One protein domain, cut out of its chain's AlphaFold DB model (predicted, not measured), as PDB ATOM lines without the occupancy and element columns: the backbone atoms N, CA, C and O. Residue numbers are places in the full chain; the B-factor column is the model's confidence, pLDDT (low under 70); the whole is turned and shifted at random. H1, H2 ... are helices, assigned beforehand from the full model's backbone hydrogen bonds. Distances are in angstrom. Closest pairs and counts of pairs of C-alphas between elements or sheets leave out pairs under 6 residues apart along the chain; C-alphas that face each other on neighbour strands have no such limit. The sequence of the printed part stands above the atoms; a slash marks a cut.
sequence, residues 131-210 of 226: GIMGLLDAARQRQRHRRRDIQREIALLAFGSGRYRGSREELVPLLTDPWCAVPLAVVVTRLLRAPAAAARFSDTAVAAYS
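What this domain is: This is residues 131 to 210 of the 226 residues of the protein "ATP-grasp domain-containing protein" of Bradyrhizobium sp. (UniProt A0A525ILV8). H3, H1 and H2 form a small up-and-down bundle, each running against the one before it in the chain. H4 leaves one end, where residues 203 to 210 stick out; the loop of residues 159 to 177 joins H2 to H3. The 80 printed residues, with four named helices and no named strand, are all helix in class and compact, radius of gyration of the C-alphas 13.0 A, spanning 33 by 28 by 21 A.

Where its parts are: H3, residues 178 to 193, is 23.5 A long from C-alpha 178 at (136.291, 203.589, 170.149). H1 is residues 131 to 140, 14.5 A; H2 147 to 158, 16.4 A; H4 197 to 209, 19.5 A, ending at (165.981, 207.184, 167.200).

How they stand to each other: H3, with residues 184 to 191 alone, touches H1 at a shallow tilt of 6 degrees, the same way; the closest C-alphas, Ala 139 and Leu 191, are 7.1 A apart. H1 and H2, a hairpin, touch at Ala 138 and Ile 150, closest C-alphas 5.9 A. H2 and H4 are apart. O i to N i+4 pairs are within hydrogen-bond range throughout H1 and H2, 10 of 12 in H3, 7 of 9 in H4.

The domain as a whole: The printed part has no cut; H2 to H3 is a long link. Residues 141 to 145 and 199 to 209 have pLDDT under 70.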
ATOM      1  N   GLY A 131     144.766 213.135 162.188       93.69
ATOM      2  CA  GLY A 131     144.106 214.205 162.949       93.69
ATOM      3  C   GLY A 131     144.934 214.714 164.132       93.69
ATOM      4  O   GLY A 131     145.046 215.921 164.352       93.69
ATOM      5  N   ILE A 132     145.606 213.802 164.842       92.31
ATOM      6  CA  ILE A 132     146.532 214.146 165.933       92.31
ATOM      7  C   ILE A 132     147.696 215.013 165.435       92.31
ATOM      8  O   ILE A 132     148.064 215.974 166.113       92.31
ATOM      9  N   MET A 133     148.246 214.730 164.250       92.38
ATOM     10  CA  MET A 133     149.325 215.545 163.681       92.38
ATOM     11  C   MET A 133     148.833 216.947 163.346       92.38
ATOM     12  O   MET A 133     149.536 217.912 163.622       92.38
ATOM     13  N   GLY A 134     147.595 217.076 162.865       92.62
ATOM     14  CA  GLY A 134     146.940 218.369 162.671       92.62
ATOM     15  C   GLY A 134     146.821 219.198 163.954       92.62
ATOM     16  O   GLY A 134     147.099 220.396 163.946       92.62
ATOM     17  N   LEU A 135     146.477 218.562 165.080       92.00
ATOM     18  CA  LEU A 135     146.428 219.226 166.390       92.00
ATOM     19  C   LEU A 135     147.818 219.665 166.874       92.00
ATOM     20  O   LEU A 135     147.968 220.765 167.413       92.00
ATOM     21  N   LEU A 136     148.832 218.813 166.698       89.75
ATOM     22  CA  LEU A 136     150.217 219.127 167.063       89.75
ATOM     23  C   LEU A 136     150.782 220.262 166.196       89.75
ATOM     24  O   LEU A 136     151.458 221.150 166.714       89.75
ATOM     25  N   ASP A 137     150.463 220.251 164.905       89.12
ATOM     26  CA  ASP A 137     150.780 221.295 163.933       89.12
ATOM     27  C   ASP A 137     150.179 222.646 164.360       89.12
ATOM     28  O   ASP A 137     150.908 223.615 164.594       89.12
ATOM     29  N   ALA A 138     148.869 222.689 164.632       88.88
ATOM     30  CA  ALA A 138     148.186 223.892 165.113       88.88
ATOM     31  C   ALA A 138     148.771 224.436 166.432       88.88
ATOM     32  O   ALA A 138     148.837 225.650 166.638       88.88
ATOM     33  N   ALA A 139     149.238 223.559 167.325       86.06
ATOM     34  CA  ALA A 139     149.882 223.959 168.576       86.06
ATOM     35  C   ALA A 139     151.304 224.540 168.387       86.06
ATOM     36  O   ALA A 139     151.767 225.305 169.245       86.06
ATOM     37  N   ARG A 140     151.991 224.201 167.283       79.75
ATOM     38  CA  ARG A 140     153.362 224.645 166.957       79.75
ATOM     39  C   ARG A 140     153.416 225.920 166.116       79.75
ATOM     40  O   ARG A 140     154.305 226.735 166.343       79.75
ATOM     41  N   GLN A 141     152.489 226.112 165.175       68.69
ATOM     42  CA  GLN A 141     152.587 227.133 164.116       68.69
ATOM     43  C   GLN A 141     152.672 228.597 164.586       68.69
ATOM     44  O   GLN A 141     153.031 229.473 163.801       68.69
ATOM     45  N   ARG A 142     152.352 228.912 165.847       62.91
ATOM     46  CA  ARG A 142     152.426 230.289 166.353       62.91
ATOM     47  C   ARG A 142     153.313 230.384 167.579       62.91
ATOM     48  O   ARG A 142     153.015 229.782 168.606       62.91
ATOM     49  N   GLN A 143     154.288 231.296 167.516       58.00
ATOM     50  CA  GLN A 143     155.163 231.751 168.614       58.00
ATOM     51  C   GLN A 143     154.420 232.099 169.925       58.00
ATOM     52  O   GLN A 143     155.041 232.287 170.964       58.00
ATOM     53  N   ARG A 144     153.085 232.218 169.892       61.66
ATOM     54  CA  ARG A 144     152.225 232.565 171.032       61.66
ATOM     55  C   ARG A 144     151.370 231.410 171.578       61.66
ATOM     56  O   ARG A 144     150.531 231.693 172.426       61.66
ATOM     57  N   HIS A 145     151.546 230.161 171.122       68.19
ATOM     58  CA  HIS A 145     150.999 228.946 171.760       68.19
ATOM     59  C   HIS A 145     149.541 229.084 172.255       68.19
ATOM     60  O   HIS A 145     149.245 228.914 173.440       68.19
ATOM     61  N   ARG A 146     148.608 229.470 171.374       79.50
ATOM     62  CA  ARG A 146     147.250 229.858 171.791       79.50
ATOM     63  C   ARG A 146     146.299 228.665 171.807       79.50
ATOM     64  O   ARG A 146     146.095 228.002 170.797       79.50
ATOM     65  N   ARG A 147     145.588 228.483 172.924       88.00
ATOM     66  CA  ARG A 147     144.537 227.453 173.071       88.00
ATOM     67  C   ARG A 147     143.419 227.576 172.028       88.00
ATOM     68  O   ARG A 147     142.865 226.566 171.614       88.00
ATOM     69  N   ARG A 148     143.119 228.802 171.580       88.75
ATOM     70  CA  ARG A 148     142.105 229.076 170.547       88.75
ATOM     71  C   ARG A 148     142.432 228.430 169.201       88.75
ATOM     72  O   ARG A 148     141.513 228.010 168.511       88.75
ATOM     73  N   ASP A 149     143.712 228.335 168.844       88.62
ATOM     74  CA  ASP A 149     144.126 227.700 167.590       88.62
ATOM     75  C   ASP A 149     143.869 226.187 167.658       88.62
ATOM     76  O   ASP A 149     143.266 225.625 166.753       88.62
ATOM     77  N   ILE A 150     144.184 225.556 168.798       90.88
ATOM     78  CA  ILE A 150     143.862 224.143 169.052       90.88
ATOM     79  C   ILE A 150     142.345 223.912 169.036       90.88
ATOM     80  O   ILE A 150     141.876 222.967 168.417       90.88
ATOM     81  N   GLN A 151     141.557 224.777 169.684       93.50
ATOM     82  CA  GLN A 151     140.090 224.677 169.680       93.50
ATOM     83  C   GLN A 151     139.507 224.789 168.268       93.50
ATOM     84  O   GLN A 151     138.606 224.031 167.912       93.50
ATOM     85  N   ARG A 152     140.035 225.711 167.455       93.50
ATOM     86  CA  ARG A 152     139.656 225.839 166.047       93.50
ATOM     87  C   ARG A 152     140.001 224.569 165.277       93.50
ATOM     88  O   ARG A 152     139.167 224.098 164.514       93.50
ATOM     89  N   GLU A 153     141.181 224.007 165.505       94.38
ATOM     90  CA  GLU A 153     141.609 222.781 164.835       94.38
ATOM     91  C   GLU A 153     140.734 221.579 165.208       94.38
ATOM     92  O   GLU A 153     140.309 220.831 164.331       94.38
ATOM     93  N   ILE A 154     140.370 221.448 166.489       94.88
ATOM     94  CA  ILE A 154     139.403 220.447 166.963       94.88
ATOM     95  C   ILE A 154     138.068 220.606 166.231       94.88
ATOM     96  O   ILE A 154     137.512 219.614 165.769       94.88
ATOM     97  N   ALA A 155     137.560 221.834 166.088       95.94
ATOM     98  CA  ALA A 155     136.315 222.078 165.363       95.94
ATOM     99  C   ALA A 155     136.435 221.702 163.875       95.94
ATOM    100  O   ALA A 155     135.547 221.047 163.332       95.94
ATOM    101  N   LEU A 156     137.545 222.057 163.218       95.69
ATOM    102  CA  LEU A 156     137.792 221.683 161.823       95.69
ATOM    103  C   LEU A 156     137.801 220.159 161.641       95.69
ATOM    104  O   LEU A 156     137.172 219.663 160.704       95.69
ATOM    105  N   LEU A 157     138.457 219.428 162.547       94.31
ATOM    106  CA  LEU A 157     138.504 217.964 162.549       94.31
ATOM    107  C   LEU A 157     137.128 217.341 162.807       94.31
ATOM    108  O   LEU A 157     136.705 216.472 162.047       94.31
ATOM    109  N   ALA A 158     136.420 217.797 163.845       92.81
ATOM    110  CA  ALA A 158     135.131 217.241 164.258       92.81
ATOM    111  C   ALA A 158     134.055 217.391 163.174       92.81
ATOM    112  O   ALA A 158     133.277 216.469 162.944       92.81
ATOM    113  N   PHE A 159     134.038 218.529 162.476       94.25
ATOM    114  CA  PHE A 159     133.088 218.787 161.392       94.25
ATOM    115  C   PHE A 159     133.600 218.370 160.009       94.25
ATOM    116  O   PHE A 159     132.912 218.611 159.019       94.25
ATOM    117  N   GLY A 160     134.811 217.804 159.905       93.25
ATOM    118  CA  GLY A 160     135.426 217.470 158.617       93.25
ATOM    119  C   GLY A 160     135.431 218.662 157.656       93.25
ATOM    120  O   GLY A 160     135.027 218.543 156.503       93.25
ATOM    121  N   SER A 161     135.810 219.842 158.148       95.00
ATOM    122  CA  SER A 161     135.694 221.112 157.426       95.00
ATOM    123  C   SER A 161     137.062 221.734 157.129       95.00
ATOM    124  O   SER A 161     138.106 221.244 157.564       95.00
ATOM    125  N   GLY A 162     137.073 222.808 156.331       93.88
ATOM    126  CA  GLY A 162     138.313 223.441 155.879       93.88
ATOM    127  C   GLY A 162     139.225 222.436 155.172       93.88
ATOM    128  O   GLY A 162     138.773 221.722 154.277       93.88
ATOM    129  N   ARG A 163     140.486 222.351 155.619       92.88
ATOM    130  CA  ARG A 163     141.494 221.439 155.058       92.88
ATOM    131  C   ARG A 163     141.126 219.952 155.172       92.88
ATOM    132  O   ARG A 163     141.620 219.154 154.390       92.88
ATOM    133  N   TYR A 164     140.236 219.575 156.091       96.31
ATOM    134  CA  TYR A 164     139.853 218.175 156.315       96.31
ATOM    135  C   TYR A 164     138.651 217.705 155.496       96.31
ATOM    136  O   TYR A 164     138.259 216.540 155.613       96.31
ATOM    137  N   ARG A 165     138.049 218.576 154.679       96.31
ATOM    138  CA  ARG A 165     136.860 218.233 153.892       96.31
ATOM    139  C   ARG A 165     137.140 217.058 152.958       96.31
ATOM    140  O   ARG A 165     138.071 217.099 152.167       96.31
ATOM    141  N   GLY A 166     136.317 216.014 153.061       95.25
ATOM    142  CA  GLY A 166     136.451 214.796 152.257       95.25
ATOM    143  C   GLY A 166     137.592 213.863 152.681       95.25
ATOM    144  O   GLY A 166     137.782 212.830 152.047       95.25
ATOM    145  N   SER A 167     138.335 214.188 153.746       96.75
ATOM    146  CA  SER A 167     139.391 213.313 154.268       96.75
ATOM    147  C   SER A 167     138.833 212.207 155.172       96.75
ATOM    148  O   SER A 167     137.826 212.392 155.864       96.75
ATOM    149  N   ARG A 168     139.535 211.073 155.232       95.81
ATOM    150  CA  ARG A 168     139.283 209.975 156.185       95.81
ATOM    151  C   ARG A 168     140.384 209.917 157.249       95.81
ATOM    152  O   ARG A 168     141.544 210.146 156.925       95.81
ATOM    153  N   GLU A 169     140.021 209.661 158.505       95.12
ATOM    154  CA  GLU A 169     140.983 209.530 159.615       95.12
ATOM    155  C   GLU A 169     141.723 208.192 159.556       95.12
ATOM    156  O   GLU A 169     141.091 207.164 159.319       95.12
ATOM    157  N   GLU A 170     143.033 208.218 159.808       94.19
ATOM    158  CA  GLU A 170     143.892 207.028 159.787       94.19
ATOM    159  C   GLU A 170     144.234 206.500 161.183       94.19
ATOM    160  O   GLU A 170     144.112 205.305 161.426       94.19
ATOM    161  N   LEU A 171     144.653 207.373 162.109       88.75
ATOM    162  CA  LEU A 171     145.225 206.945 163.396       88.75
ATOM    163  C   LEU A 171     144.187 206.730 164.487       88.75
ATOM    164  O   LEU A 171     144.424 205.983 165.432       88.75
ATOM    165  N   VAL A 172     143.073 207.454 164.403       89.75
ATOM    166  CA  VAL A 172     142.063 207.489 165.464       89.75
ATOM    167  C   VAL A 172     140.679 207.178 164.885       89.75
ATOM    168  O   VAL A 172     139.787 208.032 164.926       89.75
ATOM    169  N   PRO A 173     140.468 205.995 164.280       87.81
ATOM    170  CA  PRO A 173     139.223 205.675 163.597       87.81
ATOM    171  C   PRO A 173     138.118 205.333 164.611       87.81
ATOM    172  O   PRO A 173     137.705 204.187 164.736       87.81
ATOM    173  N   LEU A 174     137.599 206.343 165.319       88.06
ATOM    174  CA  LEU A 174     136.659 206.194 166.445       88.06
ATOM    175  C   LEU A 174     135.403 205.366 166.134       88.06
ATOM    176  O   LEU A 174     134.797 204.809 167.042       88.06
ATOM    177  N   LEU A 175     135.000 205.306 164.862       86.00
ATOM    178  CA  LEU A 175     133.845 204.522 164.423       86.00
ATOM    179  C   LEU A 175     134.107 203.011 164.455       86.00
ATOM    180  O   LEU A 175     133.175 202.246 164.675       86.00
ATOM    181  N   THR A 176     135.348 202.586 164.216       88.75
ATOM    182  CA  THR A 176     135.742 201.170 164.191       88.75
ATOM    183  C   THR A 176     136.563 200.771 165.413       88.75
ATOM    184  O   THR A 176     136.577 199.597 165.765       88.75
ATOM    185  N   ASP A 177     137.218 201.729 166.073       90.56
ATOM    186  CA  ASP A 177     137.942 201.537 167.327       90.56
ATOM    187  C   ASP A 177     137.650 202.696 168.307       90.56
ATOM    188  O   ASP A 177     138.322 203.736 168.285       90.56
ATOM    189  N   PRO A 178     136.636 202.551 169.183       91.69
ATOM    190  CA  PRO A 178     136.291 203.589 170.149       91.69
ATOM    191  C   PRO A 178     137.357 203.765 171.241       91.69
ATOM    192  O   PRO A 178     137.415 204.828 171.862       91.69
ATOM    193  N   TRP A 179     138.234 202.780 171.476       91.81
ATOM    194  CA  TRP A 179     139.275 202.881 172.503       91.81
ATOM    195  C   TRP A 179     140.341 203.912 172.148       91.81
ATOM    196  O   TRP A 179     140.929 204.521 173.047       91.81
ATOM    197  N   CYS A 180     140.508 204.218 170.857       90.81
ATOM    198  CA  CYS A 180     141.335 205.328 170.397       90.81
ATOM    199  C   CYS A 180     140.895 206.699 170.963       90.81
ATOM    200  O   CYS A 180     141.686 207.648 170.954       90.81
ATOM    201  N   ALA A 181     139.679 206.827 171.513       90.94
ATOM    202  CA  ALA A 181     139.230 208.045 172.190       90.94
ATOM    203  C   ALA A 181     140.094 208.398 173.410       90.94
ATOM    204  O   ALA A 181     140.318 209.578 173.677       90.94
ATOM    205  N   VAL A 182     140.612 207.399 174.134       92.50
ATOM    206  CA  VAL A 182     141.430 207.611 175.337       92.50
ATOM    207  C   VAL A 182     142.745 208.335 175.010       92.50
ATOM    208  O   VAL A 182     142.958 209.428 175.548       92.50
ATOM    209  N   PRO A 183     143.628 207.820 174.123       89.50
ATOM    210  CA  PRO A 183     144.858 208.527 173.772       89.50
ATOM    211  C   PRO A 183     144.578 209.881 173.109       89.50
ATOM    212  O   PRO A 183     145.276 210.854 173.408       89.50
ATOM    213  N   LEU A 184     143.525 209.999 172.290       91.75
ATOM    214  CA  LEU A 184     143.126 211.284 171.711       91.75
ATOM    215  C   LEU A 184     142.754 212.307 172.795       91.75
ATOM    216  O   LEU A 184     143.245 213.437 172.766       91.75
ATOM    217  N   ALA A 185     141.936 211.919 173.775       92.56
ATOM    218  CA  ALA A 185     141.534 212.786 174.879       92.56
ATOM    219  C   ALA A 185     142.736 213.228 175.725       92.56
ATOM    220  O   ALA A 185     142.815 214.396 176.120       92.56
ATOM    221  N   VAL A 186     143.703 212.334 175.962       92.06
ATOM    222  CA  VAL A 186     144.960 212.661 176.654       92.06
ATOM    223  C   VAL A 186     145.752 213.714 175.877       92.06
ATOM    224  O   VAL A 186     146.159 214.722 176.466       92.06
ATOM    225  N   VAL A 187     145.935 213.531 174.565       91.38
ATOM    226  CA  VAL A 187     146.653 214.491 173.708       91.38
ATOM    227  C   VAL A 187     145.941 215.842 173.692       91.38
ATOM    228  O   VAL A 187     146.563 216.859 173.997       91.38
ATOM    229  N   VAL A 188     144.634 215.864 173.421       92.31
ATOM    230  CA  VAL A 188     143.823 217.091 173.390       92.31
ATOM    231  C   VAL A 188     143.891 217.826 174.727       92.31
ATOM    232  O   VAL A 188     144.181 219.022 174.761       92.31
ATOM    233  N   THR A 189     143.698 217.121 175.843       92.94
ATOM    234  CA  THR A 189     143.753 217.716 177.185       92.94
ATOM    235  C   THR A 189     145.129 218.310 177.471       92.94
ATOM    236  O   THR A 189     145.233 219.420 177.998       92.94
ATOM    237  N   ARG A 190     146.203 217.600 177.106       90.94
ATOM    238  CA  ARG A 190     147.577 218.073 177.304       90.94
ATOM    239  C   ARG A 190     147.869 219.309 176.462       90.94
ATOM    240  O   ARG A 190     148.402 220.275 177.004       90.94
ATOM    241  N   LEU A 191     147.480 219.310 175.188       89.56
ATOM    242  CA  LEU A 191     147.653 220.456 174.293       89.56
ATOM    243  C   LEU A 191     146.847 221.666 174.766       89.56
ATOM    244  O   LEU A 191     147.371 222.774 174.791       89.56
ATOM    245  N   LEU A 192     145.606 221.470 175.219       89.75
ATOM    246  CA  LEU A 192     144.795 222.557 175.761       89.75
ATOM    247  C   LEU A 192     145.361 223.106 177.074       89.75
ATOM    248  O   LEU A 192     145.287 224.311 177.285       89.75
ATOM    249  N   ARG A 193     145.938 222.276 177.954       89.69
ATOM    250  CA  ARG A 193     146.556 222.735 179.213       89.69
ATOM    251  C   ARG A 193     147.900 223.431 178.986       89.69
ATOM    252  O   ARG A 193     148.137 224.491 179.562       89.69
ATOM    253  N   ALA A 194     148.752 222.854 178.146       86.44
ATOM    254  CA  ALA A 194     150.106 223.322 177.881       86.44
ATOM    255  C   ALA A 194     150.445 223.173 176.386       86.44
ATOM    256  O   ALA A 194     151.084 222.192 176.000       86.44
ATOM    257  N   PRO A 195     150.076 224.146 175.530       81.50
ATOM    258  CA  PRO A 195     150.278 224.037 174.081       81.50
ATOM    259  C   PRO A 195     151.751 223.877 173.673       81.50
ATOM    260  O   PRO A 195     152.060 223.172 172.717       81.50
ATOM    261  N   ALA A 196     152.680 224.438 174.459       79.69
ATOM    262  CA  ALA A 196     154.123 224.265 174.273       79.69
ATOM    263  C   ALA A 196     154.591 222.795 174.379       79.69
ATOM    264  O   ALA A 196     155.679 222.455 173.916       79.69
ATOM    265  N   ALA A 197     153.774 221.891 174.939       78.06
ATOM    266  CA  ALA A 197     154.079 220.463 174.973       78.06
ATOM    267  C   ALA A 197     154.204 219.843 173.569       78.06
ATOM    268  O   ALA A 197     154.889 218.833 173.431       78.06
ATOM    269  N   ALA A 198     153.601 220.448 172.538       74.38
ATOM    270  CA  ALA A 198     153.698 219.984 171.154       74.38
ATOM    271  C   ALA A 198     155.137 220.000 170.605       74.38
ATOM    272  O   ALA A 198     155.498 219.136 169.807       74.38
ATOM    273  N   ALA A 199     155.977 220.941 171.054       69.81
ATOM    274  CA  ALA A 199     157.386 220.988 170.659       69.81
ATOM    275  C   ALA A 199     158.134 219.730 171.135       69.81
ATOM    276  O   ALA A 199     158.794 219.052 170.351       69.81
ATOM    277  N   ARG A 200     157.893 219.336 172.394       67.00
ATOM    278  CA  ARG A 200     158.549 218.186 173.032       67.00
ATOM    279  C   ARG A 200     158.221 216.848 172.372       67.00
ATOM    280  O   ARG A 200     159.064 215.961 172.408       67.00
ATOM    281  N   PHE A 201     157.030 216.682 171.791       65.81
ATOM    282  CA  PHE A 201     156.651 215.418 171.146       65.81
ATOM    283  C   PHE A 201     157.524 215.092 169.930       65.81
ATOM    284  O   PHE A 201     157.944 213.951 169.782       65.81
ATOM    285  N   SER A 202     157.832 216.088 169.097       60.28
ATOM    286  CA  SER A 202     158.679 215.891 167.915       60.28
ATOM    287  C   SER A 202     160.152 215.777 168.304       60.28
ATOM    288  O   SER A 202     160.809 214.818 167.907       60.28
ATOM    289  N   ASP A 203     160.644 216.676 169.160       64.75
ATOM    290  CA  ASP A 203     162.070 216.732 169.504       64.75
ATOM    291  C   ASP A 203     162.528 215.471 170.251       64.75
ATOM    292  O   ASP A 203     163.606 214.940 169.988       64.75
ATOM    293  N   THR A 204     161.689 214.944 171.152       63.09
ATOM    294  CA  THR A 204     162.018 213.730 171.918       63.09
ATOM    295  C   THR A 204     161.937 212.481 171.047       63.09
ATOM    296  O   THR A 204     162.788 211.604 171.171       63.09
ATOM    297  N   ALA A 205     160.942 212.396 170.155       61.72
ATOM    298  CA  ALA A 205     160.826 211.274 169.231       61.72
ATOM    299  C   ALA A 205     162.051 211.212 168.312       61.72
ATOM    300  O   ALA A 205     162.723 210.186 168.283       61.72
ATOM    301  N   VAL A 206     162.400 212.327 167.658       61.69
ATOM    302  CA  VAL A 206     163.579 212.423 166.783       61.69
ATOM    303  C   VAL A 206     164.859 212.090 167.547       61.69
ATOM    304  O   VAL A 206     165.666 211.292 167.073       61.69
ATOM    305  N   ALA A 207     165.036 212.638 168.751       64.19
ATOM    306  CA  ALA A 207     166.219 212.370 169.565       64.19
ATOM    307  C   ALA A 207     166.354 210.891 169.969       64.19
ATOM    308  O   ALA A 207     167.475 210.397 170.069       64.19
ATOM    309  N   ALA A 208     165.241 210.183 170.180       66.75
ATOM    310  CA  ALA A 208     165.249 208.797 170.640       66.75
ATOM    311  C   ALA A 208     165.741 207.796 169.581       66.75
ATOM    312  O   ALA A 208     166.330 206.783 169.950       66.75
ATOM    313  N   TYR A 209     165.524 208.065 168.287       62.47
ATOM    314  CA  TYR A 209     165.981 207.184 167.200       62.47
ATOM    315  C   TYR A 209     167.167 207.736 166.399       62.47
ATOM    316  O   TYR A 209     167.709 207.037 165.543       62.47
ATOM    317  N   SER A 210     167.598 208.973 166.656       71.88
ATOM    318  CA  SER A 210     168.750 209.557 165.966       71.88
ATOM    319  C   SER A 210     170.066 208.945 166.447       71.88
ATOM    320  O   SER A 210     170.347 208.875 167.646       71.88
TER     321      SER A 210